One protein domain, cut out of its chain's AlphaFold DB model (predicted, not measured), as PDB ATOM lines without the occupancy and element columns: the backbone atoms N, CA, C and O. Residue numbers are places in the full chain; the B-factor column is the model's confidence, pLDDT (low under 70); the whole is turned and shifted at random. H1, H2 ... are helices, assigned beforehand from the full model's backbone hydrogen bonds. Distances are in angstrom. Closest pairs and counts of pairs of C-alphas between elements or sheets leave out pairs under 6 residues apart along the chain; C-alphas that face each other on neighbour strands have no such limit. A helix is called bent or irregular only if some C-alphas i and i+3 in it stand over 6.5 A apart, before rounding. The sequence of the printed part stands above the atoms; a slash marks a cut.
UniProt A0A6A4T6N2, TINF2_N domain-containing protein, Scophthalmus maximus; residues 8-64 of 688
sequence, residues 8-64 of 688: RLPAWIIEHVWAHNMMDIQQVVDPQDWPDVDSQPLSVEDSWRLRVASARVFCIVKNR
ATOM      1  N   ARG A   8      16.757 -36.186 -42.537       58.25
ATOM      2  CA  ARG A   8      16.056 -36.221 -43.836       58.25
ATOM      3  C   ARG A   8      16.491 -37.369 -44.751       58.25
ATOM      4  O   ARG A   8      15.713 -37.771 -45.611       58.25
ATOM      5  N   LEU A   9      17.711 -37.890 -44.598       56.38
ATOM      6  CA  LEU A   9      18.257 -38.888 -45.523       56.38
ATOM      7  C   LEU A   9      17.604 -40.280 -45.358       56.38
ATOM      8  O   LEU A   9      17.246 -40.866 -46.380       56.38
ATOM      9  N   PRO A  10      17.317 -40.776 -44.131       66.06
ATOM     10  CA  PRO A  10      16.461 -41.947 -43.931       66.06
ATOM     11  C   PRO A  10      15.057 -41.787 -44.525       66.06
ATOM     12  O   PRO A  10      14.570 -42.706 -45.177       66.06
ATOM     13  N   ALA A  11      14.413 -40.627 -44.346       65.19
ATOM     14  CA  ALA A  11      13.028 -40.415 -44.777       65.19
ATOM     15  C   ALA A  11      12.840 -40.601 -46.295       65.19
ATOM     16  O   ALA A  11      11.893 -41.265 -46.712       65.19
ATOM     17  N   TRP A  12      13.767 -40.090 -47.117       74.31
ATOM     18  CA  TRP A  12      13.705 -40.270 -48.574       74.31
ATOM     19  C   TRP A  12      13.966 -41.718 -49.012       74.31
ATOM     20  O   TRP A  12      13.302 -42.209 -49.921       74.31
ATOM     21  N   ILE A  13      14.877 -42.431 -48.334       71.56
ATOM     22  CA  ILE A  13      15.114 -43.862 -48.587       71.56
ATOM     23  C   ILE A  13      13.843 -44.665 -48.282       71.56
ATOM     24  O   ILE A  13      13.410 -45.461 -49.109       71.56
ATOM     25  N   ILE A  14      13.209 -44.418 -47.135       67.69
ATOM     26  CA  ILE A  14      11.978 -45.100 -46.710       67.69
ATOM     27  C   ILE A  14      10.820 -44.807 -47.677       67.69
ATOM     28  O   ILE A  14      10.064 -45.710 -48.033       67.69
ATOM     29  N   GLU A  15      10.694 -43.562 -48.140       71.25
ATOM     30  CA  GLU A  15       9.697 -43.180 -49.141       71.25
ATOM     31  C   GLU A  15       9.932 -43.864 -50.495       71.25
ATOM     32  O   GLU A  15       8.979 -44.374 -51.081       71.25
ATOM     33  N   HIS A  16      11.181 -43.947 -50.961       74.75
ATOM     34  CA  HIS A  16      11.545 -44.646 -52.196       74.75
ATOM     35  C   HIS A  16      11.270 -46.157 -52.103       74.75
ATOM     36  O   HIS A  16      10.591 -46.712 -52.967       74.75
ATOM     37  N   VAL A  17      11.707 -46.806 -51.017       73.56
ATOM     38  CA  VAL A  17      11.442 -48.228 -50.720       73.56
ATOM     39  C   VAL A  17       9.941 -48.537 -50.772       73.56
ATOM     40  O   VAL A  17       9.534 -49.523 -51.386       73.56
ATOM     41  N   TRP A  18       9.104 -47.670 -50.193       68.94
ATOM     42  CA  TRP A  18       7.648 -47.836 -50.220       68.94
ATOM     43  C   TRP A  18       7.049 -47.569 -51.607       68.94
ATOM     44  O   TRP A  18       6.216 -48.344 -52.072       68.94
ATOM     45  N   ALA A  19       7.474 -46.503 -52.292       73.50
ATOM     46  CA  ALA A  19       6.972 -46.139 -53.620       73.50
ATOM     47  C   ALA A  19       7.236 -47.226 -54.679       73.50
ATOM     48  O   ALA A  19       6.473 -47.350 -55.636       73.50
ATOM     49  N   HIS A  20       8.279 -48.037 -54.482       74.62
ATOM     50  CA  HIS A  20       8.616 -49.190 -55.318       74.62
ATOM     51  C   HIS A  20       8.114 -50.539 -54.766       74.62
ATOM     52  O   HIS A  20       8.505 -51.584 -55.277       74.62
ATOM     53  N   ASN A  21       7.243 -50.530 -53.746       69.00
ATOM     54  CA  ASN A  21       6.687 -51.718 -53.082       69.00
ATOM     55  C   ASN A  21       7.753 -52.728 -52.604       69.00
ATOM     56  O   ASN A  21       7.505 -53.931 -52.551       69.00
ATOM     57  N   MET A  22       8.949 -52.253 -52.241       69.75
ATOM     58  CA  MET A  22      10.082 -53.091 -51.836       69.75
ATOM     59  C   MET A  22       9.944 -53.531 -50.371       69.75
ATOM     60  O   MET A  22      10.810 -53.268 -49.536       69.75
ATOM     61  N   MET A  23       8.825 -54.185 -50.048       61.78
ATOM     62  CA  MET A  23       8.497 -54.654 -48.698       61.78
ATOM     63  C   MET A  23       9.568 -55.599 -48.135       61.78
ATOM     64  O   MET A  23       9.804 -55.599 -46.930       61.78
ATOM     65  N   ASP A  24      10.300 -56.309 -48.996       62.09
ATOM     66  CA  ASP A  24      11.424 -57.169 -48.613       62.09
ATOM     67  C   ASP A  24      12.588 -56.418 -47.962       62.09
ATOM     68  O   ASP A  24      13.311 -56.984 -47.145       62.09
ATOM     69  N   ILE A  25      12.741 -55.115 -48.217       60.44
ATOM     70  CA  ILE A  25      13.745 -54.296 -47.524       60.44
ATOM     71  C   ILE A  25      13.402 -54.146 -46.029       60.44
ATOM     72  O   ILE A  25      14.310 -53.961 -45.221       60.44
ATOM     73  N   GLN A  26      12.143 -54.348 -45.613       57.50
ATOM     74  CA  GLN A  26      11.782 -54.460 -44.188       57.50
ATOM     75  C   GLN A  26      12.330 -55.737 -43.525       57.50
ATOM     76  O   GLN A  26      12.365 -55.807 -42.300       57.50
ATOM     77  N   GLN A  27      12.772 -56.733 -44.306       61.25
ATOM     78  CA  GLN A  27      13.491 -57.913 -43.804       61.25
ATOM     79  C   GLN A  27      15.002 -57.647 -43.652       61.25
ATOM     80  O   GLN A  27      15.678 -58.338 -42.894       61.25
ATOM     81  N   VAL A  28      15.537 -56.650 -44.372       55.62
ATOM     82  CA  VAL A  28      16.977 -56.327 -44.441       55.62
ATOM     83  C   VAL A  28      17.364 -55.173 -43.506       55.62
ATOM     84  O   VAL A  28      18.494 -55.121 -43.025       55.62
ATOM     85  N   VAL A  29      16.444 -54.240 -43.233       64.25
ATOM     86  CA  VAL A  29      16.651 -53.123 -42.298       64.25
ATOM     87  C   VAL A  29      16.151 -53.508 -40.907       64.25
ATOM     88  O   VAL A  29      14.942 -53.571 -40.677       64.25
ATOM     89  N   ASP A  30      17.086 -53.711 -39.975       68.44
ATOM     90  CA  ASP A  30      16.811 -54.030 -38.569       68.44
ATOM     91  C   ASP A  30      15.777 -53.048 -37.961       68.44
ATOM     92  O   ASP A  30      15.986 -51.832 -38.025       68.44
ATOM     93  N   PRO A  31      14.678 -53.526 -37.336       65.19
ATOM     94  CA  PRO A  31      13.719 -52.709 -36.580       65.19
ATOM     95  C   PRO A  31      14.314 -51.752 -35.523       65.19
ATOM     96  O   PRO A  31      13.615 -50.829 -35.084       65.19
ATOM     97  N   GLN A  32      15.574 -51.946 -35.114       66.62
ATOM     98  CA  GLN A  32      16.341 -51.046 -34.241       66.62
ATOM     99  C   GLN A  32      16.995 -49.856 -34.975       66.62
ATOM    100  O   GLN A  32      17.220 -48.824 -34.348       66.62
ATOM    101  N   ASP A  33      17.284 -49.957 -36.279       67.50
ATOM    102  CA  ASP A  33      17.910 -48.881 -37.075       67.50
ATOM    103  C   ASP A  33      16.912 -47.799 -37.537       67.50
ATOM    104  O   ASP A  33      17.313 -46.743 -38.041       67.50
ATOM    105  N   TRP A  34      15.607 -48.037 -37.384       68.44
ATOM    106  CA  TRP A  34      14.579 -47.051 -37.719       68.44
ATOM    107  C   TRP A  34      14.617 -45.873 -36.728       68.44
ATOM    108  O   TRP A  34      14.799 -46.085 -35.527       68.44
ATOM    109  N   PRO A  35      14.412 -44.623 -37.191       67.12
ATOM    110  CA  PRO A  35      14.423 -43.456 -36.311       67.12
ATOM    111  C   PRO A  35      13.344 -43.573 -35.227       67.12
ATOM    112  O   PRO A  35      12.257 -44.093 -35.491       67.12
ATOM    113  N   ASP A  36      13.611 -43.050 -34.025       69.88
ATOM    114  CA  ASP A  36      12.632 -43.076 -32.932       69.88
ATOM    115  C   ASP A  36      11.475 -42.099 -33.189       69.88
ATOM    116  O   ASP A  36      11.479 -40.940 -32.777       69.88
ATOM    117  N   VAL A  37      10.477 -42.578 -33.931       67.38
ATOM    118  CA  VAL A  37       9.244 -41.844 -34.244       67.38
ATOM    119  C   VAL A  37       8.328 -41.737 -33.019       67.38
ATOM    120  O   VAL A  37       7.523 -40.803 -32.954       67.38
ATOM    121  N   ASP A  38       8.479 -42.656 -32.058       65.19
ATOM    122  CA  ASP A  38       7.620 -42.881 -30.891       65.19
ATOM    123  C   ASP A  38       7.474 -41.645 -29.977       65.19
ATOM    124  O   ASP A  38       6.440 -41.472 -29.333       65.19
ATOM    125  N   SER A  39       8.498 -40.784 -29.923       72.56
ATOM    126  CA  SER A  39       8.594 -39.663 -28.974       72.56
ATOM    127  C   SER A  39       7.808 -38.396 -29.365       72.56
ATOM    128  O   SER A  39       7.613 -37.514 -28.529       72.56
ATOM    129  N   GLN A  40       7.348 -38.269 -30.615       78.94
ATOM    130  CA  GLN A  40       6.532 -37.135 -31.079       78.94
ATOM    131  C   GLN A  40       5.126 -37.599 -31.479       78.94
ATOM    132  O   GLN A  40       4.999 -38.659 -32.094       78.94
ATOM    133  N   PRO A  41       4.065 -36.799 -31.242       83.44
ATOM    134  CA  PRO A  41       2.729 -37.142 -31.716       83.44
ATOM    135  C   PRO A  41       2.734 -37.389 -33.230       83.44
ATOM    136  O   PRO A  41       3.468 -36.748 -33.992       83.44
ATOM    137  N   LEU A  42       1.927 -38.356 -33.662       83.88
ATOM    138  CA  LEU A  42       1.676 -38.587 -35.079       83.88
ATOM    139  C   LEU A  42       0.829 -37.429 -35.622       83.88
ATOM    140  O   LEU A  42      -0.147 -37.017 -34.995       83.88
ATOM    141  N   SER A  43       1.216 -36.928 -36.787       87.06
ATOM    142  CA  SER A  43       0.486 -35.937 -37.575       87.06
ATOM    143  C   SER A  43       0.166 -36.564 -38.939       87.06
ATOM    144  O   SER A  43       0.836 -37.509 -39.362       87.06
ATOM    145  N   VAL A  44      -0.886 -36.086 -39.608       83.88
ATOM    146  CA  VAL A  44      -1.295 -36.611 -40.926       83.88
ATOM    147  C   VAL A  44      -0.419 -36.017 -42.039       83.88
ATOM    148  O   VAL A  44      -0.140 -36.669 -43.044       83.88
ATOM    149  N   GLU A  45       0.074 -34.802 -41.812       86.38
ATOM    150  CA  GLU A  45       1.037 -34.071 -42.634       86.38
ATOM    151  C   GLU A  45       2.382 -34.823 -42.702       86.38
ATOM    152  O   GLU A  45       2.969 -34.968 -43.777       86.38
ATOM    153  N   ASP A  46       2.817 -35.403 -41.579       87.19
ATOM    154  CA  ASP A  46       3.974 -36.299 -41.452       87.19
ATOM    155  C   ASP A  46       3.706 -37.713 -42.032       87.19
ATOM    156  O   ASP A  46       3.972 -38.747 -41.409       87.19
ATOM    157  N   SER A  47       3.207 -37.790 -43.272       84.06
ATOM    158  CA  SER A  47       2.810 -39.053 -43.924       84.06
ATOM    159  C   SER A  47       3.919 -40.117 -43.976       84.06
ATOM    160  O   SER A  47       3.635 -41.315 -44.028       84.06
ATOM    161  N   TRP A  48       5.192 -39.706 -43.957       83.50
ATOM    162  CA  TRP A  48       6.345 -40.604 -43.893       83.50
ATOM    163  C   TRP A  48       6.553 -41.191 -42.484       83.50
ATOM    164  O   TRP A  48       6.918 -42.359 -42.376       83.50
ATOM    165  N   ARG A  49       6.257 -40.453 -41.400       86.00
ATOM    166  CA  ARG A  49       6.333 -40.967 -40.014       86.00
ATOM    167  C   ARG A  49       5.208 -41.950 -39.724       86.00
ATOM    168  O   ARG A  49       5.462 -42.995 -39.131       86.00
ATOM    169  N   LEU A  50       3.990 -41.660 -40.193       87.12
ATOM    170  CA  LEU A  50       2.869 -42.601 -40.112       87.12
ATOM    171  C   LEU A  50       3.194 -43.903 -40.861       87.12
ATOM    172  O   LEU A  50       2.961 -44.989 -40.329       87.12
ATOM    173  N   ARG A  51       3.809 -43.801 -42.049       85.62
ATOM    174  CA  ARG A  51       4.361 -44.942 -42.798       85.62
ATOM    175  C   ARG A  51       5.400 -45.719 -41.972       85.62
ATOM    176  O   ARG A  51       5.176 -46.896 -41.703       85.62
ATOM    177  N   VAL A  52       6.472 -45.074 -41.496       84.69
ATOM    178  CA  VAL A  52       7.514 -45.695 -40.641       84.69
ATOM    179  C   VAL A  52       6.917 -46.453 -39.456       84.69
ATOM    180  O   VAL A  52       7.218 -47.629 -39.252       84.69
ATOM    181  N   ALA A  53       6.056 -45.792 -38.683       88.12
ATOM    182  CA  ALA A  53       5.471 -46.380 -37.488       88.12
ATOM    183  C   ALA A  53       4.544 -47.562 -37.831       88.12
ATOM    184  O   ALA A  53       4.568 -48.565 -37.122       88.12
ATOM    185  N   SER A  54       3.818 -47.500 -38.956       90.12
ATOM    186  CA  SER A  54       3.018 -48.623 -39.470       90.12
ATOM    187  C   SER A  54       3.881 -49.843 -39.806       90.12
ATOM    188  O   SER A  54       3.532 -50.954 -39.417       90.12
ATOM    189  N   ALA A  55       5.026 -49.653 -40.475       86.00
ATOM    190  CA  ALA A  55       5.956 -50.738 -40.799       86.00
ATOM    191  C   ALA A  55       6.588 -51.353 -39.534       86.00
ATOM    192  O   ALA A  55       6.605 -52.575 -39.379       86.00
ATOM    193  N   ARG A  56       7.016 -50.514 -38.575       88.25
ATOM    194  CA  ARG A  56       7.530 -50.959 -37.264       88.25
ATOM    195  C   ARG A  56       6.486 -51.792 -36.509       88.25
ATOM    196  O   ARG A  56       6.802 -52.858 -35.988       88.25
ATOM    197  N   VAL A  57       5.235 -51.331 -36.490       91.62
ATOM    198  CA  VAL A  57       4.102 -52.022 -35.857       91.62
ATOM    199  C   VAL A  57       3.752 -53.331 -36.562       91.62
ATOM    200  O   VAL A  57       3.551 -54.338 -35.884       91.62
ATOM    201  N   PHE A  58       3.727 -53.352 -37.894       91.25
ATOM    202  CA  PHE A  58       3.514 -54.573 -38.667       91.25
ATOM    203  C   PHE A  58       4.592 -55.620 -38.366       91.25
ATOM    204  O   PHE A  58       4.261 -56.768 -38.090       91.25
ATOM    205  N   CYS A  59       5.865 -55.215 -38.313       89.38
ATOM    206  CA  CYS A  59       6.978 -56.090 -37.943       89.38
ATOM    207  C   CYS A  59       6.814 -56.676 -36.524       89.38
ATOM    208  O   CYS A  59       6.940 -57.886 -36.340       89.38
ATOM    209  N   ILE A  60       6.443 -55.849 -35.535       92.38
ATOM    210  CA  ILE A  60       6.163 -56.296 -34.156       92.38
ATOM    211  C   ILE A  60       5.037 -57.344 -34.120       92.38
ATOM    212  O   ILE A  60       5.167 -58.356 -33.433       92.38
ATOM    213  N   VAL A  61       3.938 -57.120 -34.850       93.81
ATOM    214  CA  VAL A  61       2.794 -58.049 -34.884       93.81
ATOM    215  C   VAL A  61       3.140 -59.336 -35.640       93.81
ATOM    216  O   VAL A  61       2.882 -60.416 -35.112       93.81
ATOM    217  N   LYS A  62       3.784 -59.243 -36.814       91.00
ATOM    218  CA  LYS A  62       4.219 -60.395 -37.627       91.00
ATOM    219  C   LYS A  62       5.162 -61.313 -36.847       91.00
ATOM    220  O   LYS A  62       4.973 -62.523 -36.835       91.00
ATOM    221  N   ASN A  63       6.125 -60.735 -36.130       91.88
ATOM    222  CA  ASN A  63       7.072 -61.479 -35.294       91.88
ATOM    223  C   ASN A  63       6.474 -61.909 -33.937       91.88
ATOM    224  O   ASN A  63       7.192 -62.448 -33.097       91.88
ATOM    225  N   ARG A  64       5.177 -61.641 -33.700       91.75
ATOM    226  CA  ARG A  64       4.442 -61.849 -32.438       91.75
ATOM    227  C   ARG A  64       5.189 -61.336 -31.198       91.75
ATOM    228  O   ARG A  64       5.132 -61.945 -30.132       91.75
TER     229      ARG A  64
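This is residues 8 to 64 of the 688 residues of the protein "TINF2_N domain-containing protein" of Scophthalmus maximus (UniProt A0A6A4T6N2). Picture two helices set crosswise, H1 lying across the first part of the longer H3, with a single-turn helix, H2, near both of them and a long loop, residues 29 to 46, that leads from H2 back to where H3 begins. The contact between H1 and H3 is small, and H2 touches neither of them. The printed part has 57 residues with three named helices, in the order H1, H2, H3, and no named strand; the class is all helix. The whole is compact, with a radius of gyration of the C-alphas of 11.0 A, and rounded, spanning 26 by 26 by 17 A.

Start at the first printed residue, where H1 runs from residue 8 to residue 19. Look next at H3, residues 47 to 62: it touches H1, and the closest C-alphas are those of Glu 15 and Trp 48, 6.7 A apart. H1 touches H3 with residues 11 to 15 alone, and H3 touches H1 with residues 48 to 52 alone. The two run the same way at a steep tilt of 67 degrees, only just short of about perpendicular. Between them in the chain you meet H2, residues 25 to 28. It is close to H1 but not clearly touching, with the closest C-alphas, those of Val 17 and Ile 25, 7.2 A apart. H2 is also close to H3 but not clearly touching; here the closest C-alphas are those of Gln 26 and Ala 55, at 7.7 A. In H1 and H3 every O i to N i+4 pair is within hydrogen-bond range, while H2 is too short for such a pair and has its one O i to N i+3 pair within range.

Find C-alpha 8 at (16.056, -36.221, -43.836); from there H1 runs 16.6 A to C-alpha 19 at (6.972, -46.139, -53.620). H2 begins at Ile 25 and ends at Val 28. Then go to C-alpha 47 at (2.810, -39.053, -43.924), from which H3, the longest helix with 16 residues, runs 22.3 A to C-alpha 62 at (4.219, -60.395, -37.627). No helix is bent or irregular.

The two C-alphas farthest apart are the first and last printed, those of Arg 8 and Arg 64, at 30.4 A. The printed part has no cut. The link from H1 to H2 is tight, with 5 residues, and the link from H2 to H3 is long, with 18 residues, whose C-alphas lie 7 to 15 A from the mean of the C-alphas. In the B-factor column the mean pLDDT of the printed part is 75.8; 24 residues are under 70, namely residues 8 to 11, 14, 18 and 21 to 38, while H3 has a mean of 88.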